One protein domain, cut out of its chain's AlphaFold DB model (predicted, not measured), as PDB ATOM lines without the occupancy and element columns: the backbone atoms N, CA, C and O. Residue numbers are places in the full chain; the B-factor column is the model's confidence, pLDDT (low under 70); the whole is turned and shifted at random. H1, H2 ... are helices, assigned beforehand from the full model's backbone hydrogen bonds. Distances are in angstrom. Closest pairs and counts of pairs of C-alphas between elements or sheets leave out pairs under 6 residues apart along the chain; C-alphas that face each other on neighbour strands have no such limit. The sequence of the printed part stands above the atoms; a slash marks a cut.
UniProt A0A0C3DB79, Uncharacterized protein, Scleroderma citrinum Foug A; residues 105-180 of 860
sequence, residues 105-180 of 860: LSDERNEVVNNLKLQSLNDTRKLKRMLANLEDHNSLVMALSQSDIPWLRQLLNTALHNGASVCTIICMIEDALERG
ATOM      1  N   LEU A 105     -59.245  26.350  10.852       83.81
ATOM      2  CA  LEU A 105     -59.143  27.178  12.059       83.81
ATOM      3  C   LEU A 105     -58.182  28.361  11.916       83.81
ATOM      4  O   LEU A 105     -58.403  29.433  12.486       83.81
ATOM      5  N   SER A 106     -57.071  28.132  11.220       84.44
ATOM      6  CA  SER A 106     -56.103  29.177  10.913       84.44
ATOM      7  C   SER A 106     -56.703  30.194   9.945       84.44
ATOM      8  O   SER A 106     -56.516  31.394  10.143       84.44
ATOM      9  N   ASP A 107     -57.457  29.733   8.949       85.31
ATOM     10  CA  ASP A 107     -58.121  30.594   7.971       85.31
ATOM     11  C   ASP A 107     -59.203  31.465   8.627       85.31
ATOM     12  O   ASP A 107     -59.161  32.687   8.480       85.31
ATOM     13  N   GLU A 108     -60.071  30.886   9.469       84.06
ATOM     14  CA  GLU A 108     -61.064  31.626  10.276       84.06
ATOM     15  C   GLU A 108     -60.405  32.736  11.118       84.06
ATOM     16  O   GLU A 108     -60.863  33.881  11.167       84.06
ATOM     17  N   ARG A 109     -59.285  32.423  11.786       84.81
ATOM     18  CA  ARG A 109     -58.536  33.416  12.572       84.81
ATOM     19  C   ARG A 109     -57.927  34.507  11.699       84.81
ATOM     20  O   ARG A 109     -57.950  35.674  12.093       84.81
ATOM     21  N   ASN A 110     -57.385  34.147  10.540       87.62
ATOM     22  CA  ASN A 110     -56.817  35.105   9.598       87.62
ATOM     23  C   ASN A 110     -57.885  36.068   9.060       87.62
ATOM     24  O   ASN A 110     -57.611  37.264   8.953       87.62
ATOM     25  N   GLU A 111     -59.105  35.597   8.798       87.44
ATOM     26  CA  GLU A 111     -60.231  36.459   8.415       87.44
ATOM     27  C   GLU A 111     -60.574  37.479   9.505       87.44
ATOM     28  O   GLU A 111     -60.678  38.675   9.221       87.44
ATOM     29  N   VAL A 112     -60.671  37.050  10.769       86.50
ATOM     30  CA  VAL A 112     -60.929  37.960  11.901       86.50
ATOM     31  C   VAL A 112     -59.825  39.012  12.026       86.50
ATOM     32  O   VAL A 112     -60.112  40.204  12.169       86.50
ATOM     33  N   VAL A 113     -58.558  38.600  11.925       87.25
ATOM     34  CA  VAL A 113     -57.413  39.523  11.962       87.25
ATOM     35  C   VAL A 113     -57.476  40.525  10.807       87.25
ATOM     36  O   VAL A 113     -57.229  41.714  11.015       87.25
ATOM     37  N   ASN A 114     -57.823  40.082   9.599       88.88
ATOM     38  CA  ASN A 114     -57.942  40.962   8.438       88.88
ATOM     39  C   ASN A 114     -59.099  41.962   8.584       88.88
ATOM     40  O   ASN A 114     -58.913  43.143   8.286       88.88
ATOM     41  N   ASN A 115     -60.243  41.541   9.123       88.19
ATOM     42  CA  ASN A 115     -61.372  42.432   9.404       88.19
ATOM     43  C   ASN A 115     -61.008  43.520  10.425       88.19
ATOM     44  O   ASN A 115     -61.284  44.700  10.200       88.19
ATOM     45  N   LEU A 116     -60.311  43.161  11.507       89.06
ATOM     46  CA  LEU A 116     -59.846  44.131  12.505       89.06
ATOM     47  C   LEU A 116     -58.801  45.103  11.933       89.06
ATOM     48  O   LEU A 116     -58.847  46.299  12.226       89.06
ATOM     49  N   LYS A 117     -57.891  44.625  11.070       88.19
ATOM     50  CA  LYS A 117     -56.947  45.495  10.346       88.19
ATOM     51  C   LYS A 117     -57.681  46.506   9.463       88.19
ATOM     52  O   LYS A 117     -57.328  47.685   9.470       88.19
ATOM     53  N   LEU A 118     -58.715  46.077   8.732       88.69
ATOM     54  CA  LEU A 118     -59.534  46.970   7.906       88.69
ATOM     55  C   LEU A 118     -60.264  48.023   8.748       88.69
ATOM     56  O   LEU A 118     -60.271  49.199   8.382       88.69
ATOM     57  N   GLN A 119     -60.826  47.630   9.893       89.94
ATOM     58  CA  GLN A 119     -61.474  48.559  10.816       89.94
ATOM     59  C   GLN A 119     -60.486  49.601  11.358       89.94
ATOM     60  O   GLN A 119     -60.742  50.799  11.253       89.94
ATOM     61  N   SER A 120     -59.312  49.166  11.824       89.69
ATOM     62  CA  SER A 120     -58.258  50.063  12.317       89.69
ATOM     63  C   SER A 120     -57.799  51.074  11.255       89.69
ATOM     64  O   SER A 120     -57.622  52.260  11.552       89.69
ATOM     65  N   LEU A 121     -57.668  50.646   9.994       89.62
ATOM     66  CA  LEU A 121     -57.345  51.544   8.882       89.62
ATOM     67  C   LEU A 121     -58.457  52.570   8.630       89.62
ATOM     68  O   LEU A 121     -58.166  53.742   8.376       89.62
ATOM     69  N   ASN A 122     -59.722  52.159   8.712       87.81
ATOM     70  CA  ASN A 122     -60.863  53.059   8.546       87.81
ATOM     71  C   ASN A 122     -60.959  54.087   9.680       87.81
ATOM     72  O   ASN A 122     -61.150  55.274   9.401       87.81
ATOM     73  N   ASP A 123     -60.748  53.669  10.926       87.12
ATOM     74  CA  ASP A 123     -60.738  54.561  12.088       87.12
ATOM     75  C   ASP A 123     -59.572  55.552  12.019       87.12
ATOM     76  O   ASP A 123     -59.763  56.751  12.220       87.12
ATOM     77  N   THR A 124     -58.386  55.096  11.605       88.94
ATOM     78  CA  THR A 124     -57.222  55.970  11.381       88.94
ATOM     79  C   THR A 124     -57.510  57.015  10.300       88.94
ATOM     80  O   THR A 124     -57.214  58.199  10.473       88.94
ATOM     81  N   ARG A 125     -58.156  56.622   9.191       88.00
ATOM     82  CA  ARG A 125     -58.597  57.567   8.148       88.00
ATOM     83  C   ARG A 125     -59.665  58.537   8.652       88.00
ATOM     84  O   ARG A 125     -59.733  59.663   8.163       88.00
ATOM     85  N   LYS A 126     -60.531  58.121   9.580       87.81
ATOM     86  CA  LYS A 126     -61.547  58.991  10.190       87.81
ATOM     87  C   LYS A 126     -60.903  60.010  11.133       87.81
ATOM     88  O   LYS A 126     -61.177  61.196  10.987       87.81
ATOM     89  N   LEU A 127     -59.993  59.576  12.005       86.44
ATOM     90  CA  LEU A 127     -59.230  60.456  12.896       86.44
ATOM     91  C   LEU A 127     -58.389  61.466  12.119       86.44
ATOM     92  O   LEU A 127     -58.438  62.652  12.422       86.44
ATOM     93  N   LYS A 128     -57.687  61.026  11.067       84.94
ATOM     94  CA  LYS A 128     -56.905  61.929  10.213       84.94
ATOM     95  C   LYS A 128     -57.779  63.011   9.567       84.94
ATOM     96  O   LYS A 128     -57.371  64.163   9.523       84.94
ATOM     97  N   ARG A 129     -58.991  62.658   9.115       83.25
ATOM     98  CA  ARG A 129     -59.964  63.630   8.582       83.25
ATOM     99  C   ARG A 129     -60.477  64.596   9.652       83.25
ATOM    100  O   ARG A 129     -60.587  65.781   9.381       83.25
ATOM    101  N   MET A 130     -60.772  64.111  10.859       81.31
ATOM    102  CA  MET A 130     -61.224  64.975  11.957       81.31
ATOM    103  C   MET A 130     -60.137  65.951  12.417       81.31
ATOM    104  O   MET A 130     -60.449  67.106  12.682       81.31
ATOM    105  N   LEU A 131     -58.878  65.504  12.485       84.62
ATOM    106  CA  LEU A 131     -57.741  66.365  12.818       84.62
ATOM    107  C   LEU A 131     -57.519  67.444  11.759       84.62
ATOM    108  O   LEU A 131     -57.398  68.605  12.129       84.62
ATOM    109  N   ALA A 132     -57.550  67.081  10.472       81.94
ATOM    110  CA  ALA A 132     -57.450  68.052   9.381       81.94
ATOM    111  C   ALA A 132     -58.567  69.107   9.467       81.94
ATOM    112  O   ALA A 132     -58.283  70.297   9.492       81.94
ATOM    113  N   ASN A 133     -59.822  68.680   9.663       83.50
ATOM    114  CA  ASN A 133     -60.934  69.618   9.835       83.50
ATOM    115  C   ASN A 133     -60.742  70.552  11.042       83.50
ATOM    116  O   ASN A 133     -61.135  71.712  10.981       83.50
ATOM    117  N   LEU A 134     -60.199  70.055  12.157       83.88
ATOM    118  CA  LEU A 134     -59.962  70.869  13.353       83.88
ATOM    119  C   LEU A 134     -58.842  71.892  13.125       83.88
ATOM    120  O   LEU A 134     -58.952  73.031  13.575       83.88
ATOM    121  N   GLU A 135     -57.797  71.501  12.400       84.50
ATOM    122  CA  GLU A 135     -56.724  72.396  11.969       84.50
ATOM    123  C   GLU A 135     -57.251  73.489  11.029       84.50
ATOM    124  O   GLU A 135     -56.963  74.663  11.251       84.50
ATOM    125  N   ASP A 136     -58.124  73.141  10.078       83.81
ATOM    126  CA  ASP A 136     -58.791  74.112   9.201       83.81
ATOM    127  C   ASP A 136     -59.636  75.119  10.002       83.81
ATOM    128  O   ASP A 136     -59.575  76.322   9.762       83.81
ATOM    129  N   HIS A 137     -60.401  74.662  11.002       83.88
ATOM    130  CA  HIS A 137     -61.199  75.566  11.843       83.88
ATOM    131  C   HIS A 137     -60.324  76.489  12.700       83.88
ATOM    132  O   HIS A 137     -60.630  77.674  12.822       83.88
ATOM    133  N   ASN A 138     -59.231  75.976  13.270       83.44
ATOM    134  CA  ASN A 138     -58.289  76.800  14.029       83.44
ATOM    135  C   ASN A 138     -57.615  77.844  13.134       83.44
ATOM    136  O   ASN A 138     -57.520  79.004  13.527       83.44
ATOM    137  N   SER A 139     -57.204  77.460  11.924       83.06
ATOM    138  CA  SER A 139     -56.633  78.377  10.935       83.06
ATOM    139  C   SER A 139     -57.622  79.473  10.539       83.06
ATOM    140  O   SER A 139     -57.241  80.640  10.475       83.06
ATOM    141  N   LEU A 140     -58.910  79.141  10.373       84.44
ATOM    142  CA  LEU A 140     -59.955  80.138  10.140       84.44
ATOM    143  C   LEU A 140     -60.080  81.114  11.321       84.44
ATOM    144  O   LEU A 140     -60.087  82.321  11.110       84.44
ATOM    145  N   VAL A 141     -60.148  80.619  12.562       82.38
ATOM    146  CA  VAL A 141     -60.235  81.479  13.759       82.38
ATOM    147  C   VAL A 141     -59.009  82.389  13.876       82.38
ATOM    148  O   VAL A 141     -59.153  83.578  14.162       82.38
ATOM    149  N   MET A 142     -57.815  81.863  13.602       80.19
ATOM    150  CA  MET A 142     -56.578  82.644  13.596       80.19
ATOM    151  C   MET A 142     -56.613  83.740  12.529       80.19
ATOM    152  O   MET A 142     -56.372  84.901  12.860       80.19
ATOM    153  N   ALA A 143     -57.000  83.407  11.293       77.88
ATOM    154  CA  ALA A 143     -57.138  84.370  10.202       77.88
ATOM    155  C   ALA A 143     -58.140  85.488  10.541       77.88
ATOM    156  O   ALA A 143     -57.843  86.662  10.320       77.88
ATOM    157  N   LEU A 144     -59.283  85.146  11.148       79.06
ATOM    158  CA  LEU A 144     -60.294  86.111  11.606       79.06
ATOM    159  C   LEU A 144     -59.792  86.999  12.756       79.06
ATOM    160  O   LEU A 144     -60.186  88.156  12.845       79.06
ATOM    161  N   SER A 145     -58.941  86.470  13.641       76.19
ATOM    162  CA  SER A 145     -58.407  87.223  14.784       76.19
ATOM    163  C   SER A 145     -57.286  88.197  14.414       76.19
ATOM    164  O   SER A 145     -57.101  89.204  15.092       76.19
ATOM    165  N   GLN A 146     -56.522  87.886  13.363       72.62
ATOM    166  CA  GLN A 146     -55.329  88.640  12.969       72.62
ATOM    167  C   GLN A 146     -55.593  89.657  11.858       72.62
ATOM    168  O   GLN A 146     -54.790  90.569  11.672       72.62
ATOM    169  N   SER A 147     -56.695  89.510  11.122       67.00
ATOM    170  CA  SER A 147     -56.945  90.285   9.908       67.00
ATOM    171  C   SER A 147     -58.086  91.277  10.114       67.00
ATOM    172  O   SER A 147     -59.242  90.884  10.251       67.00
ATOM    173  N   ASP A 148     -57.772  92.572  10.071       65.06
ATOM    174  CA  ASP A 148     -58.780  93.634  10.007       65.06
ATOM    175  C   ASP A 148     -59.198  93.841   8.544       65.06
ATOM    176  O   ASP A 148     -58.575  94.594   7.791       65.06
ATOM    177  N   ILE A 149     -60.192  93.066   8.100       68.31
ATOM    178  CA  ILE A 149     -60.654  93.052   6.707       68.31
ATOM    179  C   ILE A 149     -62.010  93.769   6.624       68.31
ATOM    180  O   ILE A 149     -63.018  93.198   7.055       68.31
ATOM    181  N   PRO A 150     -62.094  94.960   5.995       61.78
ATOM    182  CA  PRO A 150     -63.333  95.745   5.930       61.78
ATOM    183  C   PRO A 150     -64.529  95.004   5.303       61.78
ATOM    184  O   PRO A 150     -65.680  95.281   5.624       61.78
ATOM    185  N   TRP A 151     -64.273  94.034   4.420       70.06
ATOM    186  CA  TRP A 151     -65.275  93.253   3.677       70.06
ATOM    187  C   TRP A 151     -65.445  91.810   4.177       70.06
ATOM    188  O   TRP A 151     -66.059  90.982   3.499       70.06
ATOM    189  N   LEU A 152     -64.936  91.479   5.369       75.56
ATOM    190  CA  LEU A 152     -64.972  90.117   5.913       75.56
ATOM    191  C   LEU A 152     -66.388  89.530   5.957       75.56
ATOM    192  O   LEU A 152     -66.620  88.397   5.540       75.56
ATOM    193  N   ARG A 153     -67.362  90.331   6.405       71.25
ATOM    194  CA  ARG A 153     -68.770  89.921   6.489       71.25
ATOM    195  C   ARG A 153     -69.354  89.565   5.116       71.25
ATOM    196  O   ARG A 153     -70.066  88.572   4.995       71.25
ATOM    197  N   GLN A 154     -69.045  90.345   4.079       72.50
ATOM    198  CA  GLN A 154     -69.502  90.094   2.703       72.50
ATOM    199  C   GLN A 154     -68.838  88.851   2.103       72.50
ATOM    200  O   GLN A 154     -69.505  88.043   1.454       72.50
ATOM    201  N   LEU A 155     -67.539  88.683   2.352       77.81
ATOM    202  CA  LEU A 155     -66.768  87.524   1.915       77.81
ATOM    203  C   LEU A 155     -67.338  86.236   2.519       77.81
ATOM    204  O   LEU A 155     -67.634  85.296   1.782       77.81
ATOM    205  N   LEU A 156     -67.583  86.233   3.834       78.00
ATOM    206  CA  LEU A 156     -68.182  85.102   4.542       78.00
ATOM    207  C   LEU A 156     -69.601  84.805   4.053       78.00
ATOM    208  O   LEU A 156     -69.899  83.653   3.756       78.00
ATOM    209  N   ASN A 157     -70.458  85.818   3.892       75.12
ATOM    210  CA  ASN A 157     -71.811  85.618   3.361       75.12
ATOM    211  C   ASN A 157     -71.801  84.998   1.958       75.12
ATOM    212  O   ASN A 157     -72.564  84.074   1.692       75.12
ATOM    213  N   THR A 158     -70.920  85.472   1.072       79.25
ATOM    214  CA  THR A 158     -70.793  84.937  -0.293       79.25
ATOM    215  C   THR A 158     -70.305  83.490  -0.271       79.25
ATOM    216  O   THR A 158     -70.848  82.632  -0.964       79.25
ATOM    217  N   ALA A 159     -69.297  83.202   0.554       81.56
ATOM    218  CA  ALA A 159     -68.744  81.865   0.682       81.56
ATOM    219  C   ALA A 159     -69.767  80.879   1.275       81.56
ATOM    220  O   ALA A 159     -69.933  79.781   0.747       81.56
ATOM    221  N   LEU A 160     -70.513  81.287   2.306       81.31
ATOM    222  CA  LEU A 160     -71.571  80.479   2.917       81.31
ATOM    223  C   LEU A 160     -72.738  80.234   1.956       81.31
ATOM    224  O   LEU A 160     -73.194  79.099   1.841       81.31
ATOM    225  N   HIS A 161     -73.186  81.261   1.227       78.00
ATOM    226  CA  HIS A 161     -74.238  81.125   0.216       78.00
ATOM    227  C   HIS A 161     -73.846  80.125  -0.883       78.00
ATOM    228  O   HIS A 161     -74.667  79.329  -1.333       78.00
ATOM    229  N   ASN A 162     -72.573  80.121  -1.279       81.06
ATOM    230  CA  ASN A 162     -72.044  79.197  -2.282       81.06
ATOM    231  C   ASN A 162     -71.688  77.809  -1.714       81.06
ATOM    232  O   ASN A 162     -71.145  76.981  -2.443       81.06
ATOM    233  N   GLY A 163     -71.965  77.544  -0.431       81.94
ATOM    234  CA  GLY A 163     -71.641  76.274   0.222       81.94
ATOM    235  C   GLY A 163     -70.137  75.982   0.284       81.94
ATOM    236  O   GLY A 163     -69.734  74.821   0.226       81.94
ATOM    237  N   ALA A 164     -69.300  77.022   0.349       85.56
ATOM    238  CA  ALA A 164     -67.849  76.893   0.344       85.56
ATOM    239  C   ALA A 164     -67.329  76.187   1.608       85.56
ATOM    240  O   ALA A 164     -67.853  76.360   2.710       85.56
ATOM    241  N   SER A 165     -66.260  75.405   1.447       85.94
ATOM    242  CA  SER A 165     -65.583  74.741   2.566       85.94
ATOM    243  C   SER A 165     -64.737  75.720   3.391       85.94
ATOM    244  O   SER A 165     -64.357  76.781   2.896       85.94
ATOM    245  N   VAL A 166     -64.375  75.345   4.622       83.81
ATOM    246  CA  VAL A 166     -63.526  76.169   5.508       83.81
ATOM    247  C   VAL A 166     -62.185  76.516   4.855       83.81
ATOM    248  O   VAL A 166     -61.801  77.683   4.865       83.81
ATOM    249  N   CYS A 167     -61.516  75.557   4.202       82.00
ATOM    250  CA  CYS A 167     -60.278  75.830   3.463       82.00
ATOM    251  C   CYS A 167     -60.497  76.864   2.351       82.00
ATOM    252  O   CYS A 167     -59.683  77.758   2.164       82.00
ATOM    253  N   THR A 168     -61.618  76.773   1.629       85.00
ATOM    254  CA  THR A 168     -61.960  77.736   0.572       85.00
ATOM    255  C   THR A 168     -62.165  79.139   1.141       85.00
ATOM    256  O   THR A 168     -61.709  80.104   0.539       85.00
ATOM    257  N   ILE A 169     -62.803  79.260   2.310       84.50
ATOM    258  CA  ILE A 169     -62.970  80.544   3.004       84.50
ATOM    259  C   ILE A 169     -61.609  81.129   3.398       84.50
ATOM    260  O   ILE A 169     -61.386  82.318   3.185       84.50
ATOM    261  N   ILE A 170     -60.693  80.306   3.920       83.44
ATOM    262  CA  ILE A 170     -59.328  80.734   4.267       83.44
ATOM    263  C   ILE A 170     -58.591  81.237   3.023       83.44
ATOM    264  O   ILE A 170     -58.093  82.357   3.041       83.44
ATOM    265  N   CYS A 171     -58.611  80.490   1.915       83.31
ATOM    266  CA  CYS A 171     -57.976  80.937   0.672       83.31
ATOM    267  C   CYS A 171     -58.586  82.241   0.139       83.31
ATOM    268  O   CYS A 171     -57.864  83.087  -0.372       83.31
ATOM    269  N   MET A 172     -59.901  82.445   0.279       80.06
ATOM    270  CA  MET A 172     -60.539  83.712  -0.100       80.06
ATOM    271  C   MET A 172     -60.086  84.879   0.790       80.06
ATOM    272  O   MET A 172     -59.950  85.996   0.297       80.06
ATOM    273  N   ILE A 173     -59.862  84.636   2.086       80.38
ATOM    274  CA  ILE A 173     -59.304  85.624   3.021       80.38
ATOM    275  C   ILE A 173     -57.855  85.960   2.635       80.38
ATOM    276  O   ILE A 173     -57.504  87.135   2.563       80.38
ATOM    277  N   GLU A 174     -57.037  84.955   2.324       79.56
ATOM    278  CA  GLU A 174     -55.654  85.133   1.863       79.56
ATOM    279  C   GLU A 174     -55.591  85.886   0.525       79.56
ATOM    280  O   GLU A 174     -54.881  86.884   0.414       79.56
ATOM    281  N   ASP A 175     -56.404  85.504  -0.467       78.00
ATOM    282  CA  ASP A 175     -56.508  86.207  -1.753       78.00
ATOM    283  C   ASP A 175     -56.987  87.663  -1.574       78.00
ATOM    284  O   ASP A 175     -56.566  88.563  -2.306       78.00
ATOM    285  N   ALA A 176     -57.852  87.933  -0.590       74.56
ATOM    286  CA  ALA A 176     -58.277  89.290  -0.256       74.56
ATOM    287  C   ALA A 176     -57.140  90.144   0.320       74.56
ATOM    288  O   ALA A 176     -57.055  91.331  -0.005       74.56
ATOM    289  N   LEU A 177     -56.267  89.550   1.136       72.44
ATOM    290  CA  LEU A 177     -55.117  90.221   1.742       72.44
ATOM    291  C   LEU A 177     -53.961  90.414   0.748       72.44
ATOM    292  O   LEU A 177     -53.371  91.490   0.700       72.44
ATOM    293  N   GLU A 178     -53.650  89.398  -0.060       74.31
ATOM    294  CA  GLU A 178     -52.475  89.393  -0.942       74.31
ATOM    295  C   GLU A 178     -52.754  89.940  -2.345       74.31
ATOM    296  O   GLU A 178     -51.896  90.588  -2.946       74.31
ATOM    297  N   ARG A 179     -53.942  89.671  -2.900       61.62
ATOM    298  CA  ARG A 179     -54.274  89.956  -4.311       61.62
ATOM    299  C   ARG A 179     -55.333  91.036  -4.477       61.62
ATOM    300  O   ARG A 179     -55.751  91.318  -5.598       61.62
ATOM    301  N   GLY A 180     -55.761  91.645  -3.370       64.56
ATOM    302  CA  GLY A 180     -56.769  92.700  -3.366       64.56
ATOM    303  C   GLY A 180     -58.143  92.218  -3.827       64.56
ATOM    304  O   GLY A 180     -58.894  93.002  -4.408       64.56
TER     305      GLY A 180
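Overview. This is residues 105 to 180 of the 860 residues of an uncharacterized protein of Scleroderma citrinum Foug A (UniProt A0A0C3DB79). A long straight helix, H1, makes a shaft with a small helical head at its far end, where H2 and H3 form a hairpin and H3 packs on the last part of H1. Residues 105 to 132 of H1 stick out from this head as a free arm, and that arm makes the length of the whole. The printed part has 76 residues with three named helices, in the order H1, H2, H3 along the chain, and no named strand; the class is all helix. The whole is extended, with a radius of gyration of the C-alphas of 20.6 A and spans of 69 by 24 by 18 A.

Along the chain. H1, the longest helix, covers residues 105 to 146 and measures 61.6 A from first to last C-alpha. It begins with C-alpha 105 at (-59.143, 27.178, 12.059) and ends with C-alpha 146 at (-55.329, 88.640, 12.969). H3 covers residues 166 to 178, 18.4 A long, and ends with C-alpha 178 at (-52.475, 89.393, -0.942). H2, residues 152 to 161, is 14.1 A long and comes between the two along the chain.

Arrangement. H1 touches H3 with residues 136 to 143 alone, and the closest C-alphas of the two are those of Leu 140 and Ile 170, 5.9 A apart. H1 and H3 run the same way at a shallow tilt of 34 degrees, only just short of steep. H3 in turn touches H2, with residues 168 to 173 of H3 alone. The closest C-alphas of H2 and H3 are those of Ala 159 and Ile 169, 6.4 A apart. H2 and H3 form a helical hairpin, running opposite ways at a tilt of 37 degrees, only just steep. H1 and H2 are apart, but only just: their closest C-alphas are 8.4 A apart. In H1, H2 and H3 every pair of backbone O of residue i and N of residue i+4 is within hydrogen-bond range.

Size, cuts and confidence. The two C-alphas farthest apart are those of Leu 105 and Pro 150, 69.0 A. Without residues 105 to 132, which stand free, the body has 48 residues, spans 27 by 24 by 17 A and has a radius of gyration of 10.1 A. The printed part has no cut, and both links, H1 to H2 with 5 residues and H2 to H3 with 4, are tight. The mean pLDDT of the printed part is 81.2, and the model's confidence is under 70 at residues 147 to 150 and 179 to 180.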